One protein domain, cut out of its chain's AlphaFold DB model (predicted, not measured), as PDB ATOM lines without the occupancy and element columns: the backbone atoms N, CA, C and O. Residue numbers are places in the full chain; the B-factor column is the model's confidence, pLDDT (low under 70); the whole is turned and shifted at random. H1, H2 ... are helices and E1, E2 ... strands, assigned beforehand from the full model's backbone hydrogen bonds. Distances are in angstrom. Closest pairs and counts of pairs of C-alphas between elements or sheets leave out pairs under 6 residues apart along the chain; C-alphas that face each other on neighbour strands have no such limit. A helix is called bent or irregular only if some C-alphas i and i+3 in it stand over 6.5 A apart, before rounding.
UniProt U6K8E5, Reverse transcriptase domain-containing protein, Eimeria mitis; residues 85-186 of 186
ATOM      1  N   TYR A  85     114.065 156.041 119.005       76.00
ATOM      2  CA  TYR A  85     114.512 157.353 119.464       76.00
ATOM      3  C   TYR A  85     114.580 157.439 120.992       76.00
ATOM      4  O   TYR A  85     115.594 157.893 121.517       76.00
ATOM      5  N   ALA A  86     113.541 156.982 121.704       75.31
ATOM      6  CA  ALA A  86     113.487 157.066 123.163       75.31
ATOM      7  C   ALA A  86     114.651 156.323 123.838       75.31
ATOM      8  O   ALA A  86     115.281 156.869 124.743       75.31
ATOM      9  N   ASP A  87     114.980 155.122 123.357       77.62
ATOM     10  CA  ASP A  87     116.066 154.314 123.917       77.62
ATOM     11  C   ASP A  87     117.439 154.934 123.655       77.62
ATOM     12  O   ASP A  87     118.287 154.982 124.543       77.62
ATOM     13  N   ILE A  88     117.659 155.461 122.448       83.62
ATOM     14  CA  ILE A  88     118.947 156.062 122.073       83.62
ATOM     15  C   ILE A  88     119.127 157.425 122.747       83.62
ATOM     16  O   ILE A  88     120.233 157.782 123.146       83.62
ATOM     17  N   ALA A  89     118.049 158.195 122.915       84.81
ATOM     18  CA  ALA A  89     118.085 159.485 123.593       84.81
ATOM     19  C   ALA A  89     118.195 159.357 125.122       84.81
ATOM     20  O   ALA A  89     118.581 160.324 125.781       84.81
ATOM     21  N   ARG A  90     117.901 158.184 125.696       83.31
ATOM     22  CA  ARG A  90     117.902 157.921 127.142       83.31
ATOM     23  C   ARG A  90     119.107 158.486 127.908       83.31
ATOM     24  O   ARG A  90     118.867 159.280 128.818       83.31
ATOM     25  N   PRO A  91     120.373 158.161 127.573       85.88
ATOM     26  CA  PRO A  91     121.521 158.683 128.322       85.88
ATOM     27  C   PRO A  91     121.575 160.219 128.298       85.88
ATOM     28  O   PRO A  91     122.009 160.850 129.257       85.88
ATOM     29  N   LEU A  92     121.076 160.855 127.234       86.38
ATOM     30  CA  LEU A  92     121.007 162.314 127.137       86.38
ATOM     31  C   LEU A  92     119.886 162.896 128.004       86.38
ATOM     32  O   LEU A  92     120.064 163.955 128.601       86.38
ATOM     33  N   VAL A  93     118.743 162.211 128.097       84.38
ATOM     34  CA  VAL A  93     117.628 162.620 128.966       84.38
ATOM     35  C   VAL A  93     118.031 162.517 130.436       84.38
ATOM     36  O   VAL A  93     117.765 163.440 131.206       84.38
ATOM     37  N   GLU A  94     118.728 161.446 130.819       83.69
ATOM     38  CA  GLU A  94     119.212 161.238 132.189       83.69
ATOM     39  C   GLU A  94     120.139 162.380 132.651       83.69
ATOM     40  O   GLU A  94     119.993 162.860 133.779       83.69
ATOM     41  N   LEU A  95     120.978 162.925 131.756       85.12
ATOM     42  CA  LEU A  95     121.813 164.102 132.037       85.12
ATOM     43  C   LEU A  95     121.018 165.375 132.374       85.12
ATOM     44  O   LEU A  95     121.540 166.247 133.068       85.12
ATOM     45  N   THR A  96     119.773 165.502 131.903       82.12
ATOM     46  CA  THR A  96     118.915 166.683 132.142       82.12
ATOM     47  C   THR A  96     118.084 166.594 133.426       82.12
ATOM     48  O   THR A  96     117.361 167.532 133.771       82.12
ATOM     49  N   GLY A  97     118.173 165.477 134.159       80.12
ATOM     50  CA  GLY A  97     117.440 165.276 135.405       80.12
ATOM     51  C   GLY A  97     117.833 166.287 136.489       80.12
ATOM     52  O   GLY A  97     119.011 166.558 136.701       80.12
ATOM     53  N   LYS A  98     116.845 166.802 137.240       70.69
ATOM     54  CA  LYS A  98     117.014 167.872 138.254       70.69
ATOM     55  C   LYS A  98     118.070 167.606 139.345       70.69
ATOM     56  O   LYS A  98     118.473 168.557 140.002       70.69
ATOM     57  N   ASN A  99     118.518 166.359 139.521       71.44
ATOM     58  CA  ASN A  99     119.510 165.945 140.524       71.44
ATOM     59  C   ASN A  99     120.692 165.148 139.926       71.44
ATOM     60  O   ASN A  99     121.400 164.463 140.660       71.44
ATOM     61  N   SER A 100     120.889 165.190 138.605       71.62
ATOM     62  CA  SER A 100     121.998 164.500 137.934       71.62
ATOM     63  C   SER A 100     123.199 165.449 137.775       71.62
ATOM     64  O   SER A 100     123.027 166.554 137.249       71.62
ATOM     65  N   PRO A 101     124.420 165.071 138.206       79.25
ATOM     66  CA  PRO A 101     125.615 165.815 137.833       79.25
ATOM     67  C   PRO A 101     125.849 165.662 136.327       79.25
ATOM     68  O   PRO A 101     125.902 164.546 135.811       79.25
ATOM     69  N   PHE A 102     126.023 166.781 135.622       83.56
ATOM     70  CA  PHE A 102     126.277 166.780 134.181       83.56
ATOM     71  C   PHE A 102     127.684 166.236 133.883       83.56
ATOM     72  O   PHE A 102     128.663 166.979 133.811       83.56
ATOM     73  N   LEU A 103     127.792 164.914 133.755       87.50
ATOM     74  CA  LEU A 103     129.032 164.201 133.463       87.50
ATOM     75  C   LEU A 103     128.939 163.585 132.072       87.50
ATOM     76  O   LEU A 103     128.418 162.487 131.895       87.50
ATOM     77  N   TRP A 104     129.476 164.294 131.082       89.19
ATOM     78  CA  TRP A 104     129.551 163.778 129.722       89.19
ATOM     79  C   TRP A 104     130.546 162.614 129.639       89.19
ATOM     80  O   TRP A 104     131.645 162.663 130.186       89.19
ATOM     81  N   ARG A 105     130.153 161.555 128.939       92.00
ATOM     82  CA  ARG A 105     130.843 160.256 128.842       92.00
ATOM     83  C   ARG A 105     130.713 159.742 127.415       92.00
ATOM     84  O   ARG A 105     129.896 160.255 126.649       92.00
ATOM     85  N   GLU A 106     131.474 158.711 127.069       91.81
ATOM     86  CA  GLU A 106     131.428 158.124 125.724       91.81
ATOM     87  C   GLU A 106     130.039 157.598 125.339       91.81
ATOM     88  O   GLU A 106     129.661 157.715 124.179       91.81
ATOM     89  N   GLU A 107     129.236 157.117 126.293       88.25
ATOM     90  CA  GLU A 107     127.849 156.692 126.036       88.25
ATOM     91  C   GLU A 107     126.971 157.834 125.495       88.25
ATOM     92  O   GLU A 107     126.217 157.646 124.541       88.25
ATOM     93  N   HIS A 108     127.147 159.054 126.011       90.00
ATOM     94  CA  HIS A 108     126.443 160.252 125.552       90.00
ATOM     95  C   HIS A 108     126.898 160.658 124.145       90.00
ATOM     96  O   HIS A 108     126.083 160.963 123.272       90.00
ATOM     97  N   SER A 109     128.208 160.608 123.887       90.25
ATOM     98  CA  SER A 109     128.771 160.853 122.555       90.25
ATOM     99  C   SER A 109     128.280 159.826 121.529       90.25
ATOM    100  O   SER A 109     127.965 160.194 120.397       90.25
ATOM    101  N   ALA A 110     128.208 158.549 121.912       91.06
ATOM    102  CA  ALA A 110     127.709 157.466 121.075       91.06
ATOM    103  C   ALA A 110     126.219 157.643 120.755       91.06
ATOM    104  O   ALA A 110     125.848 157.567 119.584       91.06
ATOM    105  N   ALA A 111     125.397 157.982 121.753       87.50
ATOM    106  CA  ALA A 111     123.982 158.298 121.572       87.50
ATOM    107  C   ALA A 111     123.769 159.441 120.568       87.50
ATOM    108  O   ALA A 111     122.999 159.305 119.620       87.50
ATOM    109  N   VAL A 112     124.516 160.546 120.692       86.81
ATOM    110  CA  VAL A 112     124.430 161.664 119.732       86.81
ATOM    111  C   VAL A 112     124.826 161.235 118.316       86.81
ATOM    112  O   VAL A 112     124.192 161.664 117.353       86.81
ATOM    113  N   ARG A 113     125.865 160.403 118.157       88.75
ATOM    114  CA  ARG A 113     126.267 159.889 116.833       88.75
ATOM    115  C   ARG A 113     125.181 158.999 116.229       88.75
ATOM    116  O   ARG A 113     124.850 159.184 115.063       88.75
ATOM    117  N   GLN A 114     124.600 158.098 117.020       84.06
ATOM    118  CA  GLN A 114     123.515 157.223 116.574       84.06
ATOM    119  C   GLN A 114     122.264 158.013 116.188       84.06
ATOM    120  O   GLN A 114     121.688 157.751 115.138       84.06
ATOM    121  N   LEU A 115     121.886 159.030 116.970       81.88
ATOM    122  CA  LEU A 115     120.781 159.919 116.610       81.88
ATOM    123  C   LEU A 115     121.060 160.640 115.293       81.88
ATOM    124  O   LEU A 115     120.213 160.636 114.412       81.88
ATOM    125  N   LYS A 116     122.260 161.201 115.105       81.31
ATOM    126  CA  LYS A 116     122.637 161.846 113.835       81.31
ATOM    127  C   LYS A 116     122.570 160.887 112.647       81.31
ATOM    128  O   LYS A 116     122.163 161.302 111.565       81.31
ATOM    129  N   GLN A 117     122.960 159.633 112.846       78.38
ATOM    130  CA  GLN A 117     122.892 158.614 111.809       78.38
ATOM    131  C   GLN A 117     121.440 158.246 111.486       78.38
ATOM    132  O   GLN A 117     121.060 158.304 110.327       78.38
ATOM    133  N   LEU A 118     120.593 158.017 112.492       73.69
ATOM    134  CA  LEU A 118     119.154 157.802 112.289       73.69
ATOM    135  C   LEU A 118     118.466 158.982 111.601       73.69
ATOM    136  O   LEU A 118     117.592 158.782 110.766       73.69
ATOM    137  N   LEU A 119     118.879 160.210 111.928       69.44
ATOM    138  CA  LEU A 119     118.405 161.416 111.251       69.44
ATOM    139  C   LEU A 119     118.839 161.469 109.775       69.44
ATOM    140  O   LEU A 119     118.153 162.088 108.967       69.44
ATOM    141  N   SER A 120     119.971 160.848 109.434       68.69
ATOM    142  CA  SER A 120     120.513 160.804 108.069       68.69
ATOM    143  C   SER A 120     119.925 159.656 107.244       68.69
ATOM    144  O   SER A 120     119.704 159.821 106.049       68.69
ATOM    145  N   ASP A 121     119.622 158.531 107.889       64.88
ATOM    146  CA  ASP A 121     119.106 157.299 107.280       64.88
ATOM    147  C   ASP A 121     117.568 157.301 107.137       64.88
ATOM    148  O   ASP A 121     116.961 156.254 106.925       64.88
ATOM    149  N   PHE A 122     116.922 158.460 107.303       60.50
ATOM    150  CA  PHE A 122     115.474 158.570 107.488       60.50
ATOM    151  C   PHE A 122     114.651 157.820 106.437       60.50
ATOM    152  O   PHE A 122     114.754 158.070 105.236       60.50
ATOM    153  N   THR A 123     113.756 156.962 106.925       55.38
ATOM    154  CA  THR A 123     112.749 156.281 106.116       55.38
ATOM    155  C   THR A 123     111.675 157.276 105.686       55.38
ATOM    156  O   THR A 123     111.074 157.953 106.522       55.38
ATOM    157  N   THR A 124     111.406 157.361 104.384       62.09
ATOM    158  CA  THR A 124     110.263 158.109 103.849       62.09
ATOM    159  C   THR A 124     108.972 157.509 104.407       62.09
ATOM    160  O   THR A 124     108.670 156.345 104.140       62.09
ATOM    161  N   LEU A 125     108.222 158.288 105.191       68.12
ATOM    162  CA  LEU A 125     106.899 157.881 105.659       68.12
ATOM    163  C   LEU A 125     105.914 157.858 104.486       68.12
ATOM    164  O   LEU A 125     105.882 158.779 103.665       68.12
ATOM    165  N   GLN A 126     105.104 156.807 104.418       71.62
ATOM    166  CA  GLN A 126     103.960 156.745 103.527       71.62
ATOM    167  C   GLN A 126     102.805 157.558 104.113       71.62
ATOM    168  O   GLN A 126     102.520 157.538 105.306       71.62
ATOM    169  N   VAL A 127     102.104 158.256 103.231       72.06
ATOM    170  CA  VAL A 127     100.847 158.916 103.553       72.06
ATOM    171  C   VAL A 127      99.769 157.870 103.896       72.06
ATOM    172  O   VAL A 127      99.578 156.947 103.099       72.06
ATOM    173  N   PRO A 128      99.039 158.017 105.020       77.44
ATOM    174  CA  PRO A 128      97.968 157.095 105.396       77.44
ATOM    175  C   PRO A 128      96.839 157.080 104.358       77.44
ATOM    176  O   PRO A 128      96.306 158.131 103.994       77.44
ATOM    177  N   ASP A 129      96.429 155.887 103.927       76.88
ATOM    178  CA  ASP A 129      95.224 155.670 103.122       76.88
ATOM    179  C   ASP A 129      94.106 155.104 104.004       76.88
ATOM    180  O   ASP A 129      94.184 153.971 104.484       76.88
ATOM    181  N   ALA A 130      93.039 155.879 104.200       77.19
ATOM    182  CA  ALA A 130      91.898 155.489 105.028       77.19
ATOM    183  C   ALA A 130      91.124 154.268 104.492       77.19
ATOM    184  O   ALA A 130      90.369 153.654 105.242       77.19
ATOM    185  N   ASN A 131      91.303 153.894 103.221       80.56
ATOM    186  CA  ASN A 131      90.614 152.753 102.610       80.56
ATOM    187  C   ASN A 131      91.399 151.441 102.719       80.56
ATOM    188  O   ASN A 131      90.920 150.399 102.263       80.56
ATOM    189  N   LYS A 132      92.613 151.482 103.274       81.50
ATOM    190  CA  LYS A 132      93.492 150.318 103.382       81.50
ATOM    191  C   LYS A 132      93.672 149.907 104.843       81.50
ATOM    192  O   LYS A 132      93.699 150.768 105.722       81.50
ATOM    193  N   PRO A 133      93.812 148.601 105.125       85.19
ATOM    194  CA  PRO A 133      94.060 148.142 106.482       85.19
ATOM    195  C   PRO A 133      95.423 148.638 106.966       85.19
ATOM    196  O   PRO A 133      96.410 148.608 106.230       85.19
ATOM    197  N   TYR A 134      95.468 149.067 108.222       85.12
ATOM    198  CA  TYR A 134      96.710 149.366 108.919       85.12
ATOM    199  C   TYR A 134      97.225 148.107 109.610       85.12
ATOM    200  O   TYR A 134      96.443 147.330 110.160       85.12
ATOM    201  N   THR A 135      98.538 147.914 109.596       84.44
ATOM    202  CA  THR A 135      99.212 146.901 110.409       84.44
ATOM    203  C   THR A 135     100.006 147.618 111.483       84.44
ATOM    204  O   THR A 135     100.850 148.453 111.171       84.44
ATOM    205  N   LEU A 136      99.704 147.329 112.744       82.12
ATOM    206  CA  LEU A 136     100.409 147.909 113.876       82.12
ATOM    207  C   LEU A 136     101.409 146.892 114.421       82.12
ATOM    208  O   LEU A 136     101.025 145.783 114.788       82.12
ATOM    209  N   TYR A 137     102.671 147.295 114.492       79.00
ATOM    210  CA  TYR A 137     103.726 146.573 115.188       79.00
ATOM    211  C   TYR A 137     104.038 147.312 116.481       79.00
ATOM    212  O   TYR A 137     104.238 148.522 116.456       79.00
ATOM    213  N   THR A 138     104.073 146.595 117.593       78.38
ATOM    214  CA  THR A 138     104.406 147.123 118.920       78.38
ATOM    215  C   THR A 138     105.629 146.394 119.459       78.38
ATOM    216  O   THR A 138     105.832 145.222 119.132       78.38
ATOM    217  N   ASP A 139     106.453 147.097 120.225       75.25
ATOM    218  CA  ASP A 139     107.622 146.553 120.909       75.25
ATOM    219  C   ASP A 139     107.808 147.283 122.244       75.25
ATOM    220  O   ASP A 139     108.158 148.473 122.295       75.25
ATOM    221  N   ALA A 140     107.593 146.556 123.342       70.88
ATOM    222  CA  ALA A 140     107.792 147.081 124.678       70.88
ATOM    223  C   ALA A 140     109.171 146.666 125.192       70.88
ATOM    224  O   ALA A 140     109.479 145.492 125.411       70.88
ATOM    225  N   SER A 141     110.011 147.657 125.479       74.12
ATOM    226  CA  SER A 141     111.202 147.456 126.293       74.12
ATOM    227  C   SER A 141     110.857 147.661 127.769       74.12
ATOM    228  O   SER A 141     109.900 148.349 128.121       74.12
ATOM    229  N   GLY A 142     111.694 147.153 128.680       71.50
ATOM    230  CA  GLY A 142     111.528 147.396 130.123       71.50
ATOM    231  C   GLY A 142     111.634 148.874 130.546       71.50
ATOM    232  O   GLY A 142     111.597 149.177 131.739       71.50
ATOM    233  N   TYR A 143     111.820 149.798 129.599       72.38
ATOM    234  CA  TYR A 143     111.993 151.228 129.829       72.38
ATOM    235  C   TYR A 143     111.082 152.110 128.962       72.38
ATOM    236  O   TYR A 143     110.640 153.166 129.421       72.38
ATOM    237  N   ALA A 144     110.810 151.717 127.722       73.50
ATOM    238  CA  ALA A 144     110.055 152.496 126.751       73.50
ATOM    239  C   ALA A 144     109.157 151.585 125.912       73.50
ATOM    240  O   ALA A 144     109.438 150.406 125.749       73.50
ATOM    241  N   ILE A 145     108.086 152.160 125.381       79.50
ATOM    242  CA  ILE A 145     107.210 151.523 124.398       79.50
ATOM    243  C   ILE A 145     107.469 152.136 123.025       79.50
ATOM    244  O   ILE A 145     107.732 153.346 122.928       79.50
ATOM    245  N   GLY A 146     107.391 151.329 121.973       77.06
ATOM    246  CA  GLY A 146     107.716 151.739 120.618       77.06
ATOM    247  C   GLY A 146     106.872 151.025 119.573       77.06
ATOM    248  O   GLY A 146     107.049 149.839 119.333       77.06
ATOM    249  N   ALA A 147     106.039 151.768 118.847       79.12
ATOM    250  CA  ALA A 147     105.174 151.193 117.829       79.12
ATOM    251  C   ALA A 147     105.445 151.740 116.430       79.12
ATOM    252  O   ALA A 147     105.869 152.884 116.254       79.12
ATOM    253  N   VAL A 148     105.169 150.918 115.422       79.94
ATOM    254  CA  VAL A 148     105.220 151.257 114.002       79.94
ATOM    255  C   VAL A 148     103.858 150.975 113.393       79.94
ATOM    256  O   VAL A 148     103.368 149.850 113.442       79.94
ATOM    257  N   LEU A 149     103.254 151.997 112.798       83.06
ATOM    258  CA  LEU A 149     102.059 151.846 111.985       83.06
ATOM    259  C   LEU A 149     102.492 151.692 110.528       83.06
ATOM    260  O   LEU A 149     103.143 152.584 109.991       83.06
ATOM    261  N   GLU A 150     102.129 150.588 109.885       81.62
ATOM    262  CA  GLU A 150     102.485 150.283 108.499       81.62
ATOM    263  C   GLU A 150     101.255 150.089 107.610       81.62
ATOM    264  O   GLU A 150     100.206 149.603 108.040       81.62
ATOM    265  N   GLN A 151     101.406 150.427 106.329       83.12
ATOM    266  CA  GLN A 151     100.481 150.069 105.257       83.12
ATOM    267  C   GLN A 151     101.280 149.557 104.059       83.12
ATOM    268  O   GLN A 151     102.259 150.173 103.654       83.12
ATOM    269  N   GLU A 152     100.874 148.414 103.497       83.19
ATOM    270  CA  GLU A 152     101.507 147.819 102.302       83.19
ATOM    271  C   GLU A 152     103.041 147.655 102.417       83.19
ATOM    272  O   GLU A 152     103.771 147.785 101.433       83.19
ATOM    273  N   GLY A 153     103.537 147.366 103.627       72.69
ATOM    274  CA  GLY A 153     104.966 147.178 103.910       72.69
ATOM    275  C   GLY A 153     105.779 148.475 103.971       72.69
ATOM    276  O   GLY A 153     107.004 148.432 103.855       72.69
ATOM    277  N   LYS A 154     105.119 149.629 104.111       76.19
ATOM    278  CA  LYS A 154     105.763 150.928 104.320       76.19
ATOM    279  C   LYS A 154     105.263 151.577 105.613       76.19
ATOM    280  O   LYS A 154     104.063 151.527 105.895       76.19
ATOM    281  N   PRO A 155     106.149 152.226 106.384       74.31
ATOM    282  CA  PRO A 155     105.764 152.890 107.619       74.31
ATOM    283  C   PRO A 155     104.970 154.163 107.323       74.31
ATOM    284  O   PRO A 155     105.397 155.008 106.541       74.31
ATOM    285  N   VAL A 156     103.823 154.295 107.975       76.62
ATOM    286  CA  VAL A 156     102.934 155.463 107.953       76.62
ATOM    287  C   VAL A 156     103.225 156.395 109.125       76.62
ATOM    288  O   VAL A 156     103.160 157.616 109.001       76.62
ATOM    289  N   GLY A 157     103.607 155.825 110.262       76.25
ATOM    290  CA  GLY A 157     104.003 156.577 111.438       76.25
ATOM    291  C   GLY A 157     104.707 155.678 112.433       76.25
ATOM    292  O   GLY A 157     104.651 154.452 112.338       76.25
ATOM    293  N   PHE A 158     105.362 156.293 113.405       74.88
ATOM    294  CA  PHE A 158     105.862 155.557 114.550       74.88
ATOM    295  C   PHE A 158     105.421 156.251 115.837       74.88
ATOM    296  O   PHE A 158     104.947 157.385 115.837       74.88
ATOM    297  N   VAL A 159     105.577 155.562 116.954       74.62
ATOM    298  CA  VAL A 159     105.393 156.093 118.297       74.62
ATOM    299  C   VAL A 159     106.576 155.596 119.108       74.62
ATOM    300  O   VAL A 159     106.970 154.446 118.985       74.62
ATOM    301  N   SER A 160     107.173 156.464 119.915       78.25
ATOM    302  CA  SER A 160     108.233 156.090 120.850       78.25
ATOM    303  C   SER A 160     108.024 156.892 122.125       78.25
ATOM    304  O   SER A 160     107.942 158.123 122.076       78.25
ATOM    305  N   GLN A 161     107.851 156.214 123.257       76.12
ATOM    306  CA  GLN A 161     107.525 156.862 124.523       76.12
ATOM    307  C   GLN A 161     108.219 156.178 125.698       76.12
ATOM    308  O   GLN A 161     108.075 154.981 125.923       76.12
ATOM    309  N   VAL A 162     108.924 156.975 126.501       78.25
ATOM    310  CA  VAL A 162     109.522 156.515 127.757       78.25
ATOM    311  C   VAL A 162     108.420 156.226 128.777       78.25
ATOM    312  O   VAL A 162     107.555 157.070 129.025       78.25
ATOM    313  N   MET A 163     108.469 155.047 129.393       79.88
ATOM    314  CA  MET A 163     107.569 154.673 130.478       79.88
ATOM    315  C   MET A 163     107.938 155.421 131.764       79.88
ATOM    316  O   MET A 163     109.110 155.622 132.085       79.88
ATOM    317  N   THR A 164     106.935 155.790 132.556       85.12
ATOM    318  CA  THR A 164     107.145 156.334 133.907       85.12
ATOM    319  C   THR A 164     107.764 155.285 134.845       85.12
ATOM    320  O   THR A 164     107.589 154.085 134.623       85.12
ATOM    321  N   PRO A 165     108.409 155.686 135.961       84.31
ATOM    322  CA  PRO A 165     108.989 154.740 136.923       84.31
ATOM    323  C   PRO A 165     107.995 153.720 137.500       84.31
ATOM    324  O   PRO A 165     108.399 152.664 137.977       84.31
ATOM    325  N   THR A 166     106.699 154.042 137.493       85.31
ATOM    326  CA  THR A 166     105.631 153.121 137.900       85.31
ATOM    327  C   THR A 166     105.337 152.103 136.799       85.31
ATOM    328  O   THR A 166     105.280 150.912 137.084       85.31
ATOM    329  N   GLN A 167     105.226 152.556 135.548       83.50
ATOM    330  CA  GLN A 167     104.972 151.703 134.378       83.50
ATOM    331  C   GLN A 167     106.138 150.743 134.088       83.50
ATOM    332  O   GLN A 167     105.921 149.592 133.726       83.50
ATOM    333  N   GLN A 168     107.380 151.156 134.356       83.75
ATOM    334  CA  GLN A 168     108.559 150.285 134.229       83.75
ATOM    335  C   GLN A 168     108.547 149.087 135.193       83.75
ATOM    336  O   GLN A 168     109.266 148.116 134.982       83.75
ATOM    337  N   LYS A 169     107.743 149.138 136.263       87.25
ATOM    338  CA  LYS A 169     107.604 148.037 137.232       87.25
ATOM    339  C   LYS A 169     106.496 147.051 136.869       87.25
ATOM    340  O   LYS A 169     106.296 146.084 137.603       87.25
ATOM    341  N   TYR A 170     105.744 147.321 135.808       85.06
ATOM    342  CA  TYR A 170     104.692 146.431 135.338       85.06
ATOM    343  C   TYR A 170     105.275 145.111 134.834       85.06
ATOM    344  O   TYR A 170     106.459 145.025 134.501       85.06
ATOM    345  N   SER A 171     104.448 144.063 134.806       85.56
ATOM    346  CA  SER A 171     104.852 142.818 134.159       85.56
ATOM    347  C   SER A 171     105.042 143.053 132.656       85.56
ATOM    348  O   SER A 171     104.463 143.984 132.100       85.56
ATOM    349  N   ILE A 172     105.817 142.201 131.982       76.12
ATOM    350  CA  ILE A 172     106.033 142.314 130.528       76.12
ATOM    351  C   ILE A 172     104.686 142.318 129.781       76.12
ATOM    352  O   ILE A 172     104.474 143.137 128.898       76.12
ATOM    353  N   TYR A 173     103.729 141.487 130.202       83.50
ATOM    354  CA  TYR A 173     102.385 141.454 129.614       83.50
ATOM    355  C   TYR A 173     101.617 142.770 129.786       83.50
ATOM    356  O   TYR A 173     100.936 143.219 128.867       83.50
ATOM    357  N   ASP A 174     101.735 143.402 130.953       83.62
ATOM    358  CA  ASP A 174     101.088 144.685 131.231       83.62
ATOM    359  C   ASP A 174     101.772 145.844 130.490       83.62
ATOM    360  O   ASP A 174     101.119 146.832 130.162       83.62
ATOM    361  N   GLN A 175     103.077 145.739 130.221       77.06
ATOM    362  CA  GLN A 175     103.831 146.705 129.418       77.06
ATOM    363  C   GLN A 175     103.419 146.652 127.944       77.06
ATOM    364  O   GLN A 175     103.120 147.695 127.370       77.06
ATOM    365  N   GLU A 176     103.311 145.449 127.377       79.50
ATOM    366  CA  GLU A 176     102.788 145.212 126.023       79.50
ATOM    367  C   GLU A 176     101.335 145.703 125.884       79.50
ATOM    368  O   GLU A 176     100.964 146.369 124.916       79.50
ATOM    369  N   LEU A 177     100.491 145.443 126.889       84.69
ATOM    370  CA  LEU A 177      99.111 145.934 126.887       84.69
ATOM    371  C   LEU A 177      99.043 147.464 127.001       84.69
ATOM    372  O   LEU A 177      98.257 148.107 126.303       84.69
ATOM    373  N   LEU A 178      99.860 148.055 127.877       82.88
ATOM    374  CA  LEU A 178      99.972 149.504 128.022       82.88
ATOM    375  C   LEU A 178     100.407 150.153 126.709       82.88
ATOM    376  O   LEU A 178      99.904 151.225 126.375       82.88
ATOM    377  N   GLU A 179     101.322 149.527 125.975       78.50
ATOM    378  CA  GLU A 179     101.742 149.992 124.663       78.50
ATOM    379  C   GLU A 179     100.583 150.019 123.672       78.50
ATOM    380  O   GLU A 179     100.300 151.078 123.111       78.50
ATOM    381  N   LEU A 180      99.867 148.901 123.517       82.50
ATOM    382  CA  LEU A 180      98.715 148.816 122.617       82.50
ATOM    383  C   LEU A 180      97.683 149.906 122.921       82.50
ATOM    384  O   LEU A 180      97.227 150.597 122.013       82.50
ATOM    385  N   ILE A 181      97.357 150.106 124.199       85.75
ATOM    386  CA  ILE A 181      96.416 151.149 124.624       85.75
ATOM    387  C   ILE A 181      96.971 152.544 124.312       85.75
ATOM    388  O   ILE A 181      96.264 153.372 123.748       85.75
ATOM    389  N   SER A 182      98.237 152.806 124.644       79.50
ATOM    390  CA  SER A 182      98.864 154.126 124.463       79.50
ATOM    391  C   SER A 182      99.016 154.521 122.996       79.50
ATOM    392  O   SER A 182      99.113 155.708 122.685       79.50
ATOM    393  N   VAL A 183      99.109 153.535 122.107       78.12
ATOM    394  CA  VAL A 183      99.239 153.741 120.665       78.12
ATOM    395  C   VAL A 183      97.872 153.894 120.010       78.12
ATOM    396  O   VAL A 183      97.737 154.736 119.135       78.12
ATOM    397  N   LEU A 184      96.858 153.142 120.451       79.94
ATOM    398  CA  LEU A 184      95.482 153.276 119.954       79.94
ATOM    399  C   LEU A 184      94.792 154.575 120.399       79.94
ATOM    400  O   LEU A 184      93.844 155.002 119.748       79.94
ATOM    401  N   ASP A 185      95.234 155.178 121.503       75.81
ATOM    402  CA  ASP A 185      94.701 156.451 122.012       75.81
ATOM    403  C   ASP A 185      95.270 157.690 121.284       75.81
ATOM    404  O   ASP A 185      94.781 158.802 121.477       75.81
ATOM    405  N   LYS A 186      96.317 157.520 120.465       60.00
ATOM    406  CA  LYS A 186      96.979 158.598 119.708       60.00
ATOM    407  C   LYS A 186      96.490 158.677 118.269       60.00
ATOM    408  O   LYS A 186      96.396 159.826 117.783       60.00
TER     409      LYS A 186
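Overview. This is residues 85 to 186 of the 186 residues of the protein "Reverse transcriptase domain-containing protein" of Eimeria mitis (UniProt U6K8E5). A three-stranded antiparallel sheet, E1 E2 E3, has helix H3 packed slantwise over E1 and E2 on one face, while a helical hairpin, H1 and H2, reaches out from the other face. Residues 85 to 90 of H1 pack over E3, H2 is on the far side of H1 with no contact to the sheet, and residues 96 to 101 stick out. The printed part has 102 residues, with three named helices and three named strands in the order H1 H2 E1 E2 E3 H3, of mixed class. The whole is loose, with a radius of gyration of the C-alphas of 16.0 A, and spans 51 by 35 by 18 A.

Along the chain. H1 is residues 85 to 95, beginning at C-alpha 85 at (114.512, 157.353, 119.464); it is irregular, with C-alphas 88 and 91 7.2 A apart. H2, residues 106 to 120, is 20.9 A long. The strands are E1, residues 135 to 140, E2, residues 144 to 151 and 23.7 A long, and E3, residues 154 to 162 and 24.4 A long, which bends by 51 degrees at residue 157. H3, residues 172 to 184, is 18.5 A long and ends at C-alpha 184 at (95.482, 153.276, 119.954).

Arrangement. The sheet is a meander, each strand the antiparallel neighbour of the one before, with E1 and E3 as edge strands. In the hairpin E1 and E2, N 137 and O 148 are 2.8 A apart, within hydrogen-bond range; in the hairpin E2 and E3, N 147 and O 159 are 2.8 A apart. H3 is on the sheet at a height of 7.4 A, at 43 degrees to E1 on the local plane; its closest C-alphas to E1 are those of Ala 140 and Glu 176, 5.5 A apart. H1 is on the opposite face at a height of 8.8 A, along the strands at 20 degrees to E3 on the local plane; the closest C-alphas are those of Ala 86 and Ser 160, 5.8 A apart. H1 and H2 touch, closest at the C-alphas of Ile 88 and Ala 111, 5.5 A apart, and run opposite ways at a tilt of 36 degrees, only just steep. H2 and H3 are apart. Each O i to N i+4 pair is within hydrogen-bond range in H2 and H3, and 5 of 7 in H1.

Size, cuts and confidence. The two C-alphas farthest apart are those of Pro 101 and Asn 131, 51.3 A. The outline is only just flat, and the sheet is twisted, with C-alphas up to 4.2 A off its best plane. The link from H2 to E1, residues 121 to 134, is long. The printed part has no cut and ends at the chain's last residue, 186. Its mean pLDDT is 79.4; residues 119 to 125 and residue 186 are under 70.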